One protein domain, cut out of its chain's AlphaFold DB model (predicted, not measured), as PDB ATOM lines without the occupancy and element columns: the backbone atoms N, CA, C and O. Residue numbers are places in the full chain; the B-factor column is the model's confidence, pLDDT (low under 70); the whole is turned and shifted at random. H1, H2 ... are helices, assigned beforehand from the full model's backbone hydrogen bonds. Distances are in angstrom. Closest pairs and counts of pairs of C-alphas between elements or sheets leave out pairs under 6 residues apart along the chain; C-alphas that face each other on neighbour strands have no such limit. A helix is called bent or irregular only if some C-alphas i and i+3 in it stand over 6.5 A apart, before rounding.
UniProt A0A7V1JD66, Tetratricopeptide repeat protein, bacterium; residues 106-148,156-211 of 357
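AT A GLANCE: This is residues 106 to 148 and 156 to 211 of the 357 residues of the protein "Tetratricopeptide repeat protein" of bacterium (UniProt A0A7V1JD66). Three long helices, H1, H2 and H6, run nearly along one axis, with H2 at the corner of an L: H1 folds back along one side of H2, and H6 meets H2 over a part of its length. The short H7 follows H6 and packs on the beginning of H2, while the short helices H3, H4 and H5 form a loose string that touches no helix. The printed part has 99 residues, with seven named helices in the order H1 to H7 and no named strand, class all helix. It is compact, with a radius of gyration of the C-alphas of 14.6 A and spans of 41 by 34 by 21 A.

HOW THE PARTS SIT: H1, residues 111 to 123, and H2, residues 127 to 140, form a helical hairpin and touch, closest at the C-alphas of Cys 118 and Leu 130, 5.5 A, at a shallow tilt of 15 degrees, opposite ways. H2 is the hub. Its residues 136 to 140 alone touch H6, residues 186 to 201, closest at the C-alphas of Ser 140 and Phe 196, 7.1 A, at a shallow tilt of 7 degrees, opposite ways. Its residues 128 to 133 touch H7, residues 203 to 207, closest at the C-alphas of Lys 129 and Thr 207, 5.3 A. H1 and H6 are apart. Every O i to N i+4 pair is within hydrogen-bond range in H1, H2, H6 and H7; H4, residues 170 to 174, has 0 of 1 but 2 of 2 O i to N i+3 pairs, and H5, residues 176 to 181, 0 of 2 and 1 of 3.

IN THESE COORDINATES: H1 begins at C-alpha 111 (145.814, 158.587, 196.269) and is 18.3 A long; H2 is 19.5 A and H6 23.0 A. H3, residues 157 to 160, is irregular, only just: C-alphas 157 and 160 are 6.6 A apart. H7 ends at C-alpha 207 (155.434, 175.550, 194.506).

THE WHOLE: Residues 149 to 155 are cut out, with 22.9 A between C-alphas 148 and 156. Of the links printed whole, none is long. The mean pLDDT of the printed part is 72.3; residues 156 to 185 are among those under 70.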
ATOM      1  N   ASP A 106     139.397 149.795 188.919       62.12
ATOM      2  CA  ASP A 106     139.188 149.036 190.156       62.12
ATOM      3  C   ASP A 106     140.384 149.133 191.116       62.12
ATOM      4  O   ASP A 106     140.403 148.476 192.155       62.12
ATOM      5  N   LYS A 107     141.405 149.937 190.781       69.31
ATOM      6  CA  LYS A 107     142.632 150.043 191.578       69.31
ATOM      7  C   LYS A 107     143.196 151.460 191.584       69.31
ATOM      8  O   LYS A 107     143.529 152.016 190.543       69.31
ATOM      9  N   ASP A 108     143.352 152.011 192.785       73.56
ATOM     10  CA  ASP A 108     143.898 153.349 193.011       73.56
ATOM     11  C   ASP A 108     145.398 153.291 193.346       73.56
ATOM     12  O   ASP A 108     145.802 152.993 194.473       73.56
ATOM     13  N   TYR A 109     146.232 153.606 192.352       75.56
ATOM     14  CA  TYR A 109     147.685 153.749 192.509       75.56
ATOM     15  C   TYR A 109     148.136 155.183 192.804       75.56
ATOM     16  O   TYR A 109     149.335 155.443 192.883       75.56
ATOM     17  N   ILE A 110     147.223 156.148 192.917       80.19
ATOM     18  CA  ILE A 110     147.582 157.563 193.037       80.19
ATOM     19  C   ILE A 110     147.411 158.020 194.478       80.19
ATOM     20  O   ILE A 110     148.380 158.458 195.101       80.19
ATOM     21  N   THR A 111     146.204 157.899 195.029       77.88
ATOM     22  CA  THR A 111     145.814 158.587 196.269       77.88
ATOM     23  C   THR A 111     146.678 158.166 197.454       77.88
ATOM     24  O   THR A 111     147.151 159.023 198.201       77.88
ATOM     25  N   SER A 112     146.948 156.867 197.612       76.56
ATOM     26  CA  SER A 112     147.757 156.347 198.725       76.56
ATOM     27  C   SER A 112     149.196 156.871 198.698       76.56
ATOM     28  O   SER A 112     149.712 157.316 199.723       76.56
ATOM     29  N   TYR A 113     149.834 156.887 197.524       82.62
ATOM     30  CA  TYR A 113     151.216 157.362 197.376       82.62
ATOM     31  C   TYR A 113     151.317 158.882 197.397       82.62
ATOM     32  O   TYR A 113     152.303 159.436 197.877       82.62
ATOM     33  N   LEU A 114     150.280 159.573 196.933       84.75
ATOM     34  CA  LEU A 114     150.195 161.021 197.021       84.75
ATOM     35  C   LEU A 114     149.995 161.476 198.473       84.75
ATOM     36  O   LEU A 114     150.635 162.435 198.904       84.75
ATOM     37  N   LEU A 115     149.204 160.745 199.267       83.75
ATOM     38  CA  LEU A 115     149.111 160.948 200.715       83.75
ATOM     39  C   LEU A 115     150.452 160.665 201.409       83.75
ATOM     40  O   LEU A 115     150.866 161.434 202.275       83.75
ATOM     41  N   ASP A 116     151.140 159.590 201.029       85.19
ATOM     42  CA  ASP A 116     152.467 159.241 201.546       85.19
ATOM     43  C   ASP A 116     153.531 160.316 201.230       85.19
ATOM     44  O   ASP A 116     154.356 160.652 202.088       85.19
ATOM     45  N   LEU A 117     153.476 160.928 200.041       92.81
ATOM     46  CA  LEU A 117     154.284 162.100 199.701       92.81
ATOM     47  C   LEU A 117     153.896 163.314 200.557       92.81
ATOM     48  O   LEU A 117     154.777 163.961 201.117       92.81
ATOM     49  N   CYS A 118     152.602 163.613 200.710       91.69
ATOM     50  CA  CYS A 118     152.137 164.732 201.535       91.69
ATOM     51  C   CYS A 118     152.604 164.599 202.994       91.69
ATOM     52  O   CYS A 118     153.153 165.543 203.559       91.69
ATOM     53  N   LYS A 119     152.466 163.410 203.594       87.62
ATOM     54  CA  LYS A 119     152.970 163.128 204.949       87.62
ATOM     55  C   LYS A 119     154.467 163.398 205.052       87.62
ATOM     56  O   LYS A 119     154.907 164.065 205.983       87.62
ATOM     57  N   PHE A 120     155.235 162.945 204.066       91.94
ATOM     58  CA  PHE A 120     156.671 163.181 204.042       91.94
ATOM     59  C   PHE A 120     157.023 164.668 203.904       91.94
ATOM     60  O   PHE A 120     157.848 165.162 204.665       91.94
ATOM     61  N   LEU A 121     156.377 165.402 202.991       96.25
ATOM     62  CA  LEU A 121     156.583 166.846 202.814       96.25
ATOM     63  C   LEU A 121     156.235 167.635 204.081       96.25
ATOM     64  O   LEU A 121     156.921 168.603 204.406       96.25
ATOM     65  N   TYR A 122     155.208 167.199 204.812       94.31
ATOM     66  CA  TYR A 122     154.876 167.736 206.126       94.31
ATOM     67  C   TYR A 122     155.986 167.474 207.156       94.31
ATOM     68  O   TYR A 122     156.396 168.408 207.841       94.31
ATOM     69  N   GLU A 123     156.511 166.243 207.239       92.31
ATOM     70  CA  GLU A 123     157.604 165.882 208.162       92.31
ATOM     71  C   GLU A 123     158.861 166.737 207.966       92.31
ATOM     72  O   GLU A 123     159.528 167.077 208.940       92.31
ATOM     73  N   ILE A 124     159.189 167.078 206.718       93.94
ATOM     74  CA  ILE A 124     160.363 167.895 206.387       93.94
ATOM     75  C   ILE A 124     160.048 169.395 206.272       93.94
ATOM     76  O   ILE A 124     160.912 170.166 205.859       93.94
ATOM     77  N   GLU A 125     158.834 169.824 206.626       94.81
ATOM     78  CA  GLU A 125     158.387 171.226 206.616       94.81
ATOM     79  C   GLU A 125     158.446 171.917 205.232       94.81
ATOM     80  O   GLU A 125     158.622 173.132 205.124       94.81
ATOM     81  N   GLU A 126     158.255 171.168 204.141       95.94
ATOM     82  CA  GLU A 126     158.144 171.706 202.774       95.94
ATOM     83  C   GLU A 126     156.719 172.218 202.495       95.94
ATOM     84  O   GLU A 126     155.976 171.684 201.672       95.94
ATOM     85  N   THR A 127     156.320 173.271 203.210       94.81
ATOM     86  CA  THR A 127     154.921 173.734 203.315       94.81
ATOM     87  C   THR A 127     154.262 174.149 201.991       94.81
ATOM     88  O   THR A 127     153.080 173.858 201.785       94.81
ATOM     89  N   ALA A 128     154.992 174.790 201.071       94.06
ATOM     90  CA  ALA A 128     154.468 175.175 199.754       94.06
ATOM     91  C   ALA A 128     154.261 173.955 198.840       94.06
ATOM     92  O   ALA A 128     153.227 173.828 198.186       94.06
ATOM     93  N   LYS A 129     155.207 173.004 198.860       96.75
ATOM     94  CA  LYS A 129     155.077 171.733 198.135       96.75
ATOM     95  C   LYS A 129     153.939 170.901 198.709       96.75
ATOM     96  O   LYS A 129     153.107 170.421 197.948       96.75
ATOM     97  N   LEU A 130     153.838 170.806 200.037       96.94
ATOM     98  CA  LEU A 130     152.703 170.162 200.694       96.94
ATOM     99  C   LEU A 130     151.380 170.782 200.243       96.94
ATOM    100  O   LEU A 130     150.459 170.053 199.910       96.94
ATOM    101  N   THR A 131     151.298 172.111 200.182       94.94
ATOM    102  CA  THR A 131     150.089 172.816 199.733       94.94
ATOM    103  C   THR A 131     149.678 172.390 198.322       94.94
ATOM    104  O   THR A 131     148.520 172.039 198.099       94.94
ATOM    105  N   PHE A 132     150.624 172.355 197.381       95.94
ATOM    106  CA  PHE A 132     150.362 171.892 196.019       95.94
ATOM    107  C   PHE A 132     149.903 170.428 195.979       95.94
ATOM    108  O   PHE A 132     148.834 170.121 195.449       95.94
ATOM    109  N   PHE A 133     150.686 169.516 196.564       95.94
ATOM    110  CA  PHE A 133     150.406 168.080 196.484       95.94
ATOM    111  C   PHE A 133     149.169 167.677 197.283       95.94
ATOM    112  O   PHE A 133     148.472 166.746 196.890       95.94
ATOM    113  N   TYR A 134     148.827 168.406 198.345       92.94
ATOM    114  CA  TYR A 134     147.586 168.184 199.076       92.94
ATOM    115  C   TYR A 134     146.358 168.616 198.262       92.94
ATOM    116  O   TYR A 134     145.359 167.901 198.232       92.94
ATOM    117  N   ASN A 135     146.437 169.719 197.514       88.44
ATOM    118  CA  ASN A 135     145.392 170.060 196.543       88.44
ATOM    119  C   ASN A 135     145.262 168.988 195.454       88.44
ATOM    120  O   ASN A 135     144.148 168.595 195.099       88.44
ATOM    121  N   LEU A 136     146.392 168.472 194.967       88.75
ATOM    122  CA  LEU A 136     146.401 167.375 194.004       88.75
ATOM    123  C   LEU A 136     145.794 166.087 194.598       88.75
ATOM    124  O   LEU A 136     145.091 165.377 193.888       88.75
ATOM    125  N   LEU A 137     145.991 165.817 195.895       83.88
ATOM    126  CA  LEU A 137     145.386 164.687 196.616       83.88
ATOM    127  C   LEU A 137     143.867 164.814 196.713       83.88
ATOM    128  O   LEU A 137     143.135 163.849 196.506       83.88
ATOM    129  N   ILE A 138     143.374 166.011 197.026       79.19
ATOM    130  CA  ILE A 138     141.933 166.282 197.035       79.19
ATOM    131  C   ILE A 138     141.357 166.052 195.634       79.19
ATOM    132  O   ILE A 138     140.289 165.455 195.500       79.19
ATOM    133  N   TYR A 139     142.077 166.479 194.593       79.75
ATOM    134  CA  TYR A 139     141.676 166.249 193.211       79.75
ATOM    135  C   TYR A 139     141.686 164.763 192.824       79.75
ATOM    136  O   TYR A 139     140.722 164.305 192.213       79.75
ATOM    137  N   SER A 140     142.715 163.996 193.209       79.75
ATOM    138  CA  SER A 140     142.823 162.570 192.856       79.75
ATOM    139  C   SER A 140     141.653 161.749 193.392       79.75
ATOM    140  O   SER A 140     141.182 160.840 192.722       79.75
ATOM    141  N   ARG A 141     141.101 162.125 194.551       73.62
ATOM    142  CA  ARG A 141     139.893 161.505 195.129       73.62
ATOM    143  C   ARG A 141     138.619 161.747 194.316       73.62
ATOM    144  O   ARG A 141     137.597 161.121 194.578       73.62
ATOM    145  N   GLY A 142     138.647 162.689 193.376       67.38
ATOM    146  CA  GLY A 142     137.579 162.919 192.407       67.38
ATOM    147  C   GLY A 142     137.654 162.015 191.174       67.38
ATOM    148  O   GLY A 142     136.722 162.055 190.370       67.38
ATOM    149  N   ILE A 143     138.728 161.230 191.017       70.31
ATOM    150  CA  ILE A 143     138.874 160.229 189.957       70.31
ATOM    151  C   ILE A 143     138.048 158.996 190.365       70.31
ATOM    152  O   ILE A 143     138.238 158.483 191.468       70.31
ATOM    153  N   PRO A 144     137.095 158.534 189.538       60.59
ATOM    154  CA  PRO A 144     136.235 157.416 189.900       60.59
ATOM    155  C   PRO A 144     137.018 156.096 189.884       60.59
ATOM    156  O   PRO A 144     137.293 155.542 188.823       60.59
ATOM    157  N   PHE A 145     137.329 155.592 191.078       59.66
ATOM    158  CA  PHE A 145     137.722 154.203 191.339       59.66
ATOM    159  C   PHE A 145     136.509 153.433 191.894       59.66
ATOM    160  O   PHE A 145     135.562 154.080 192.356       59.66
ATOM    161  N   ILE A 146     136.483 152.092 191.887       41.44
ATOM    162  CA  ILE A 146     135.404 151.335 192.560       41.44
ATOM    163  C   ILE A 146     135.310 151.752 194.042       41.44
ATOM    164  O   ILE A 146     136.091 151.325 194.882       41.44
ATOM    165  N   SER A 147     134.309 152.603 194.304       35.25
ATOM    166  CA  SER A 147     133.622 152.937 195.553       35.25
ATOM    167  C   SER A 147     134.479 153.169 196.806       35.25
ATOM    168  O   SER A 147     134.878 152.218 197.462       35.25
ATOM    169  N   PHE A 148     134.492 154.415 197.297       35.00
ATOM    170  CA  PHE A 148     133.815 154.696 198.572       35.00
ATOM    171  C   PHE A 148     133.197 156.097 198.576       35.00
ATOM    172  O   PHE A 148     133.815 157.103 198.228       35.00
ATOM    173  N   LEU A 156     139.378 175.605 198.209       41.12
ATOM    174  CA  LEU A 156     139.814 176.790 197.454       41.12
ATOM    175  C   LEU A 156     138.686 177.545 196.718       41.12
ATOM    176  O   LEU A 156     138.943 178.618 196.182       41.12
ATOM    177  N   ILE A 157     137.439 177.040 196.744       47.25
ATOM    178  CA  ILE A 157     136.256 177.638 196.073       47.25
ATOM    179  C   ILE A 157     136.105 179.153 196.352       47.25
ATOM    180  O   ILE A 157     135.751 179.919 195.456       47.25
ATOM    181  N   ASP A 158     136.398 179.583 197.583       45.00
ATOM    182  CA  ASP A 158     136.185 180.957 198.071       45.00
ATOM    183  C   ASP A 158     137.391 181.900 197.866       45.00
ATOM    184  O   ASP A 158     137.255 183.108 198.060       45.00
ATOM    185  N   LEU A 159     138.575 181.375 197.520       45.56
ATOM    186  CA  LEU A 159     139.816 182.163 197.431       45.56
ATOM    187  C   LEU A 159     139.988 182.832 196.061       45.56
ATOM    188  O   LEU A 159     140.289 184.024 196.001       45.56
ATOM    189  N   HIS A 160     139.725 182.101 194.977       42.31
ATOM    190  CA  HIS A 160     139.870 182.622 193.610       42.31
ATOM    191  C   HIS A 160     138.620 183.356 193.101       42.31
ATOM    192  O   HIS A 160     138.742 184.328 192.359       42.31
ATOM    193  N   SER A 161     137.425 183.002 193.593       44.59
ATOM    194  CA  SER A 161     136.160 183.659 193.210       44.59
ATOM    195  C   SER A 161     136.094 185.154 193.561       44.59
ATOM    196  O   SER A 161     135.307 185.884 192.965       44.59
ATOM    197  N   LYS A 162     136.943 185.641 194.478       45.62
ATOM    198  CA  LYS A 162     137.018 187.061 194.867       45.62
ATOM    199  C   LYS A 162     138.030 187.899 194.082       45.62
ATOM    200  O   LYS A 162     137.983 189.121 194.189       45.62
ATOM    201  N   LYS A 163     138.953 187.285 193.335       44.28
ATOM    202  CA  LYS A 163     140.047 188.006 192.653       44.28
ATOM    203  C   LYS A 163     139.845 188.202 191.150       44.28
ATOM    204  O   LYS A 163     140.638 188.910 190.543       44.28
ATOM    205  N   GLY A 164     138.799 187.623 190.555       44.94
ATOM    206  CA  GLY A 164     138.590 187.687 189.102       44.94
ATOM    207  C   GLY A 164     139.684 186.976 188.293       44.94
ATOM    208  O   GLY A 164     139.823 187.232 187.103       44.94
ATOM    209  N   GLU A 165     140.468 186.112 188.941       48.19
ATOM    210  CA  GLU A 165     141.429 185.225 188.288       48.19
ATOM    211  C   GLU A 165     140.711 183.922 187.916       48.19
ATOM    212  O   GLU A 165     139.945 183.398 188.732       48.19
ATOM    213  N   ASP A 166     140.958 183.415 186.701       50.47
ATOM    214  CA  ASP A 166     140.409 182.144 186.214       50.47
ATOM    215  C   ASP A 166     140.676 181.043 187.239       50.47
ATOM    216  O   ASP A 166     141.827 180.706 187.519       50.47
ATOM    217  N   ASP A 167     139.612 180.473 187.804       55.00
ATOM    218  CA  ASP A 167     139.717 179.292 188.643       55.00
ATOM    219  C   ASP A 167     139.956 178.088 187.720       55.00
ATOM    220  O   ASP A 167     139.027 177.619 187.050       55.00
ATOM    221  N   PRO A 168     141.180 177.530 187.676       52.25
ATOM    222  CA  PRO A 168     141.523 176.498 186.705       52.25
ATOM    223  C   PRO A 168     140.813 175.170 187.000       52.25
ATOM    224  O   PRO A 168     140.944 174.218 186.229       52.25
ATOM    225  N   PHE A 169     140.083 175.077 188.119       49.78
ATOM    226  CA  PHE A 169     139.252 173.952 188.518       49.78
ATOM    227  C   PHE A 169     137.749 174.223 188.376       49.78
ATOM    228  O   PHE A 169     136.963 173.340 188.713       49.78
ATOM    229  N   GLU A 170     137.335 175.372 187.832       48.88
ATOM    230  CA  GLU A 170     135.931 175.779 187.743       48.88
ATOM    231  C   GLU A 170     135.034 174.814 186.981       48.88
ATOM    232  O   GLU A 170     134.023 174.358 187.518       48.88
ATOM    233  N   GLU A 171     135.445 174.460 185.770       46.34
ATOM    234  CA  GLU A 171     134.735 173.545 184.873       46.34
ATOM    235  C   GLU A 171     134.484 172.175 185.535       46.34
ATOM    236  O   GLU A 171     133.406 171.594 185.461       46.34
ATOM    237  N   PHE A 172     135.421 171.730 186.369       46.53
ATOM    238  CA  PHE A 172     135.427 170.419 187.026       46.53
ATOM    239  C   PHE A 172     134.460 170.318 188.194       46.53
ATOM    240  O   PHE A 172     134.098 169.213 188.622       46.53
ATOM    241  N   ARG A 173     134.056 171.480 188.717       50.88
ATOM    242  CA  ARG A 173     133.080 171.615 189.796       50.88
ATOM    243  C   ARG A 173     131.649 171.464 189.284       50.88
ATOM    244  O   ARG A 173     130.836 170.930 190.035       50.88
ATOM    245  N   LYS A 174     131.349 171.867 188.038       49.03
ATOM    246  CA  LYS A 174     130.019 171.674 187.421       49.03
ATOM    247  C   LYS A 174     129.694 170.189 187.239       49.03
ATOM    248  O   LYS A 174     128.637 169.738 187.674       49.03
ATOM    249  N   ASP A 175     130.663 169.413 186.771       47.44
ATOM    250  CA  ASP A 175     130.443 168.018 186.364       47.44
ATOM    251  C   ASP A 175     130.427 167.002 187.524       47.44
ATOM    252  O   ASP A 175     130.169 165.812 187.328       47.44
ATOM    253  N   ARG A 176     130.683 167.425 188.775       45.09
ATOM    254  CA  ARG A 176     130.691 166.503 189.934       45.09
ATOM    255  C   ARG A 176     129.314 165.888 190.201       45.09
ATOM    256  O   ARG A 176     129.251 164.762 190.683       45.09
ATOM    257  N   LYS A 177     128.223 166.610 189.912       45.47
ATOM    258  CA  LYS A 177     126.856 166.083 190.071       45.47
ATOM    259  C   LYS A 177     126.526 165.009 189.030       45.47
ATOM    260  O   LYS A 177     125.889 164.030 189.396       45.47
ATOM    261  N   GLU A 178     127.001 165.157 187.794       45.88
ATOM    262  CA  GLU A 178     126.764 164.195 186.704       45.88
ATOM    263  C   GLU A 178     127.592 162.907 186.866       45.88
ATOM    264  O   GLU A 178     127.126 161.820 186.534       45.88
ATOM    265  N   ARG A 179     128.787 162.996 187.472       48.53
ATOM    266  CA  ARG A 179     129.647 161.829 187.763       48.53
ATOM    267  C   ARG A 179     129.085 160.853 188.800       48.53
ATOM    268  O   ARG A 179     129.482 159.696 188.804       48.53
ATOM    269  N   ILE A 180     128.217 161.319 189.699       45.44
ATOM    270  CA  ILE A 180     127.631 160.497 190.775       45.44
ATOM    271  C   ILE A 180     126.326 159.824 190.309       45.44
ATOM    272  O   ILE A 180     125.890 158.857 190.927       45.44
ATOM    273  N   SER A 181     125.698 160.314 189.231       46.34
ATOM    274  CA  SER A 181     124.388 159.832 188.772       46.34
ATOM    275  C   SER A 181     124.436 158.744 187.701       46.34
ATOM    276  O   SER A 181     123.410 158.112 187.470       46.34
ATOM    277  N   ASN A 182     125.577 158.536 187.039       44.00
ATOM    278  CA  ASN A 182     125.668 157.666 185.866       44.00
ATOM    279  C   ASN A 182     126.578 156.455 186.115       44.00
ATOM    280  O   ASN A 182     127.540 156.536 186.880       44.00
ATOM    281  N   ASP A 183     126.283 155.353 185.417       56.34
ATOM    282  CA  ASP A 183     127.195 154.221 185.233       56.34
ATOM    283  C   ASP A 183     128.605 154.696 184.835       56.34
ATOM    284  O   ASP A 183     128.783 155.772 184.255       56.34
ATOM    285  N   PHE A 184     129.620 153.884 185.146       59.84
ATOM    286  CA  PHE A 184     131.020 154.188 184.839       59.84
ATOM    287  C   PHE A 184     131.204 154.659 183.388       59.84
ATOM    288  O   PHE A 184     130.905 153.926 182.447       59.84
ATOM    289  N   ASN A 185     131.741 155.869 183.226       69.88
ATOM    290  CA  ASN A 185     132.014 156.484 181.934       69.88
ATOM    291  C   ASN A 185     133.527 156.499 181.674       69.88
ATOM    292  O   ASN A 185     134.262 157.283 182.274       69.88
ATOM    293  N   GLU A 186     133.974 155.634 180.764       70.94
ATOM    294  CA  GLU A 186     135.384 155.446 180.402       70.94
ATOM    295  C   GLU A 186     136.030 156.712 179.823       70.94
ATOM    296  O   GLU A 186     137.142 157.075 180.198       70.94
ATOM    297  N   ARG A 187     135.306 157.454 178.977       76.44
ATOM    298  CA  ARG A 187     135.802 158.713 178.406       76.44
ATOM    299  C   ARG A 187     136.074 159.747 179.496       76.44
ATOM    300  O   ARG A 187     137.121 160.386 179.497       76.44
ATOM    301  N   LEU A 188     135.142 159.891 180.435       72.62
ATOM    302  CA  LEU A 188     135.273 160.844 181.536       72.62
ATOM    303  C   LEU A 188     136.377 160.431 182.521       72.62
ATOM    304  O   LEU A 188     137.067 161.285 183.079       72.62
ATOM    305  N   PHE A 189     136.569 159.126 182.720       73.31
ATOM    306  CA  PHE A 189     137.684 158.573 183.485       73.31
ATOM    307  C   PHE A 189     139.036 158.952 182.857       73.31
ATOM    308  O   PHE A 189     139.881 159.532 183.544       73.31
ATOM    309  N   GLU A 190     139.203 158.733 181.551       78.62
ATOM    310  CA  GLU A 190     140.420 159.100 180.817       78.62
ATOM    311  C   GLU A 190     140.682 160.612 180.830       78.62
ATOM    312  O   GLU A 190     141.782 161.050 181.175       78.62
ATOM    313  N   GLU A 191     139.663 161.434 180.555       81.56
ATOM    314  CA  GLU A 191     139.770 162.900 180.613       81.56
ATOM    315  C   GLU A 191     140.220 163.387 182.006       81.56
ATOM    316  O   GLU A 191     141.040 164.307 182.127       81.56
ATOM    317  N   THR A 192     139.745 162.740 183.076       78.12
ATOM    318  CA  THR A 192     140.131 163.092 184.451       78.12
ATOM    319  C   THR A 192     141.597 162.741 184.739       78.12
ATOM    320  O   THR A 192     142.301 163.543 185.368       78.12
ATOM    321  N   TYR A 193     142.073 161.592 184.251       83.00
ATOM    322  CA  TYR A 193     143.473 161.160 184.348       83.00
ATOM    323  C   TYR A 193     144.424 162.075 183.572       83.00
ATOM    324  O   TYR A 193     145.441 162.516 184.109       83.00
ATOM    325  N   GLU A 194     144.075 162.424 182.335       84.88
ATOM    326  CA  GLU A 194     144.874 163.351 181.527       84.88
ATOM    327  C   GLU A 194     145.016 164.705 182.214       84.88
ATOM    328  O   GLU A 194     146.086 165.325 182.238       84.88
ATOM    329  N   ARG A 195     143.945 165.156 182.862       85.38
ATOM    330  CA  ARG A 195     144.008 166.377 183.643       85.38
ATOM    331  C   ARG A 195     144.854 166.252 184.904       85.38
ATOM    332  O   ARG A 195     145.571 167.200 185.225       85.38
ATOM    333  N   PHE A 196     144.787 165.124 185.610       88.81
ATOM    334  CA  PHE A 196     145.663 164.869 186.751       88.81
ATOM    335  C   PHE A 196     147.131 165.048 186.346       88.81
ATOM    336  O   PHE A 196     147.852 165.816 186.982       88.81
ATOM    337  N   PHE A 197     147.555 164.421 185.244       89.88
ATOM    338  CA  PHE A 197     148.938 164.520 184.783       89.88
ATOM    339  C   PHE A 197     149.305 165.915 184.284       89.88
ATOM    340  O   PHE A 197     150.405 166.387 184.571       89.88
ATOM    341  N   ARG A 198     148.383 166.620 183.622       89.31
ATOM    342  CA  ARG A 198     148.592 168.022 183.239       89.31
ATOM    343  C   ARG A 198     148.864 168.900 184.456       89.31
ATOM    344  O   ARG A 198     149.838 169.638 184.462       89.31
ATOM    345  N   LEU A 199     148.055 168.789 185.507       88.00
ATOM    346  CA  LEU A 199     148.275 169.540 186.744       88.00
ATOM    347  C   LEU A 199     149.575 169.130 187.425       88.00
ATOM    348  O   LEU A 199     150.306 169.989 187.906       88.00
ATOM    349  N   LEU A 200     149.879 167.832 187.446       91.38
ATOM    350  CA  LEU A 200     151.113 167.323 188.026       91.38
ATOM    351  C   LEU A 200     152.339 167.963 187.370       91.38
ATOM    352  O   LEU A 200     153.221 168.402 188.095       91.38
ATOM    353  N   THR A 201     152.378 168.111 186.039       90.19
ATOM    354  CA  THR A 201     153.532 168.731 185.350       90.19
ATOM    355  C   THR A 201     153.820 170.176 185.769       90.19
ATOM    356  O   THR A 201     154.929 170.670 185.573       90.19
ATOM    357  N   GLU A 202     152.853 170.840 186.399       89.44
ATOM    358  CA  GLU A 202     152.939 172.230 186.835       89.44
ATOM    359  C   GLU A 202     153.522 172.413 188.246       89.44
ATOM    360  O   GLU A 202     153.645 173.534 188.745       89.44
ATOM    361  N   TRP A 203     153.880 171.324 188.932       93.94
ATOM    362  CA  TRP A 203     154.237 171.380 190.350       93.94
ATOM    363  C   TRP A 203     155.433 172.296 190.643       93.94
ATOM    364  O   TRP A 203     155.467 172.953 191.682       93.94
ATOM    365  N   LYS A 204     156.414 172.381 189.735       92.62
ATOM    366  CA  LYS A 204     157.618 173.203 189.944       92.62
ATOM    367  C   LYS A 204     157.277 174.688 190.023       92.62
ATOM    368  O   LYS A 204     157.668 175.341 190.983       92.62
ATOM    369  N   HIS A 205     156.501 175.210 189.071       89.62
ATOM    370  CA  HIS A 205     156.107 176.623 189.095       89.62
ATOM    371  C   HIS A 205     155.032 176.915 190.136       89.62
ATOM    372  O   HIS A 205     155.007 178.009 190.684       89.62
ATOM    373  N   LYS A 206     154.173 175.941 190.463       88.19
ATOM    374  CA  LYS A 206     153.119 176.112 191.476       88.19
ATOM    375  C   LYS A 206     153.599 175.966 192.918       88.19
ATOM    376  O   LYS A 206     152.805 176.129 193.838       88.19
ATOM    377  N   THR A 207     154.874 175.662 193.148       89.06
ATOM    378  CA  THR A 207     155.434 175.550 194.506       89.06
ATOM    379  C   THR A 207     156.444 176.636 194.847       89.06
ATOM    380  O   THR A 207     156.797 176.771 196.019       89.06
ATOM    381  N   ASP A 208     156.856 177.445 193.870       86.38
ATOM    382  CA  ASP A 208     157.797 178.547 194.056       86.38
ATOM    383  C   ASP A 208     157.071 179.897 194.039       86.38
ATOM    384  O   ASP A 208     156.723 180.428 192.990       86.38
ATOM    385  N   GLY A 209     156.750 180.419 195.226       81.62
ATOM    386  CA  GLY A 209     156.113 181.733 195.386       81.62
ATOM    387  C   GLY A 209     154.678 181.861 194.854       81.62
ATOM    388  O   GLY A 209     154.086 182.924 195.009       81.62
ATOM    389  N   TYR A 210     154.113 180.801 194.269       89.50
ATOM    390  CA  TYR A 210     152.771 180.804 193.679       89.50
ATOM    391  C   TYR A 210     151.659 181.029 194.713       89.50
ATOM    392  O   TYR A 210     150.770 181.846 194.499       89.50
ATOM    393  N   TYR A 211     151.714 180.315 195.840       89.69
ATOM    394  CA  TYR A 211     150.729 180.465 196.909       89.69
ATOM    395  C   TYR A 211     151.079 181.631 197.824       89.69
ATOM    396  O   TYR A 211     152.228 181.812 198.241       89.69
TER     397      TYR A 211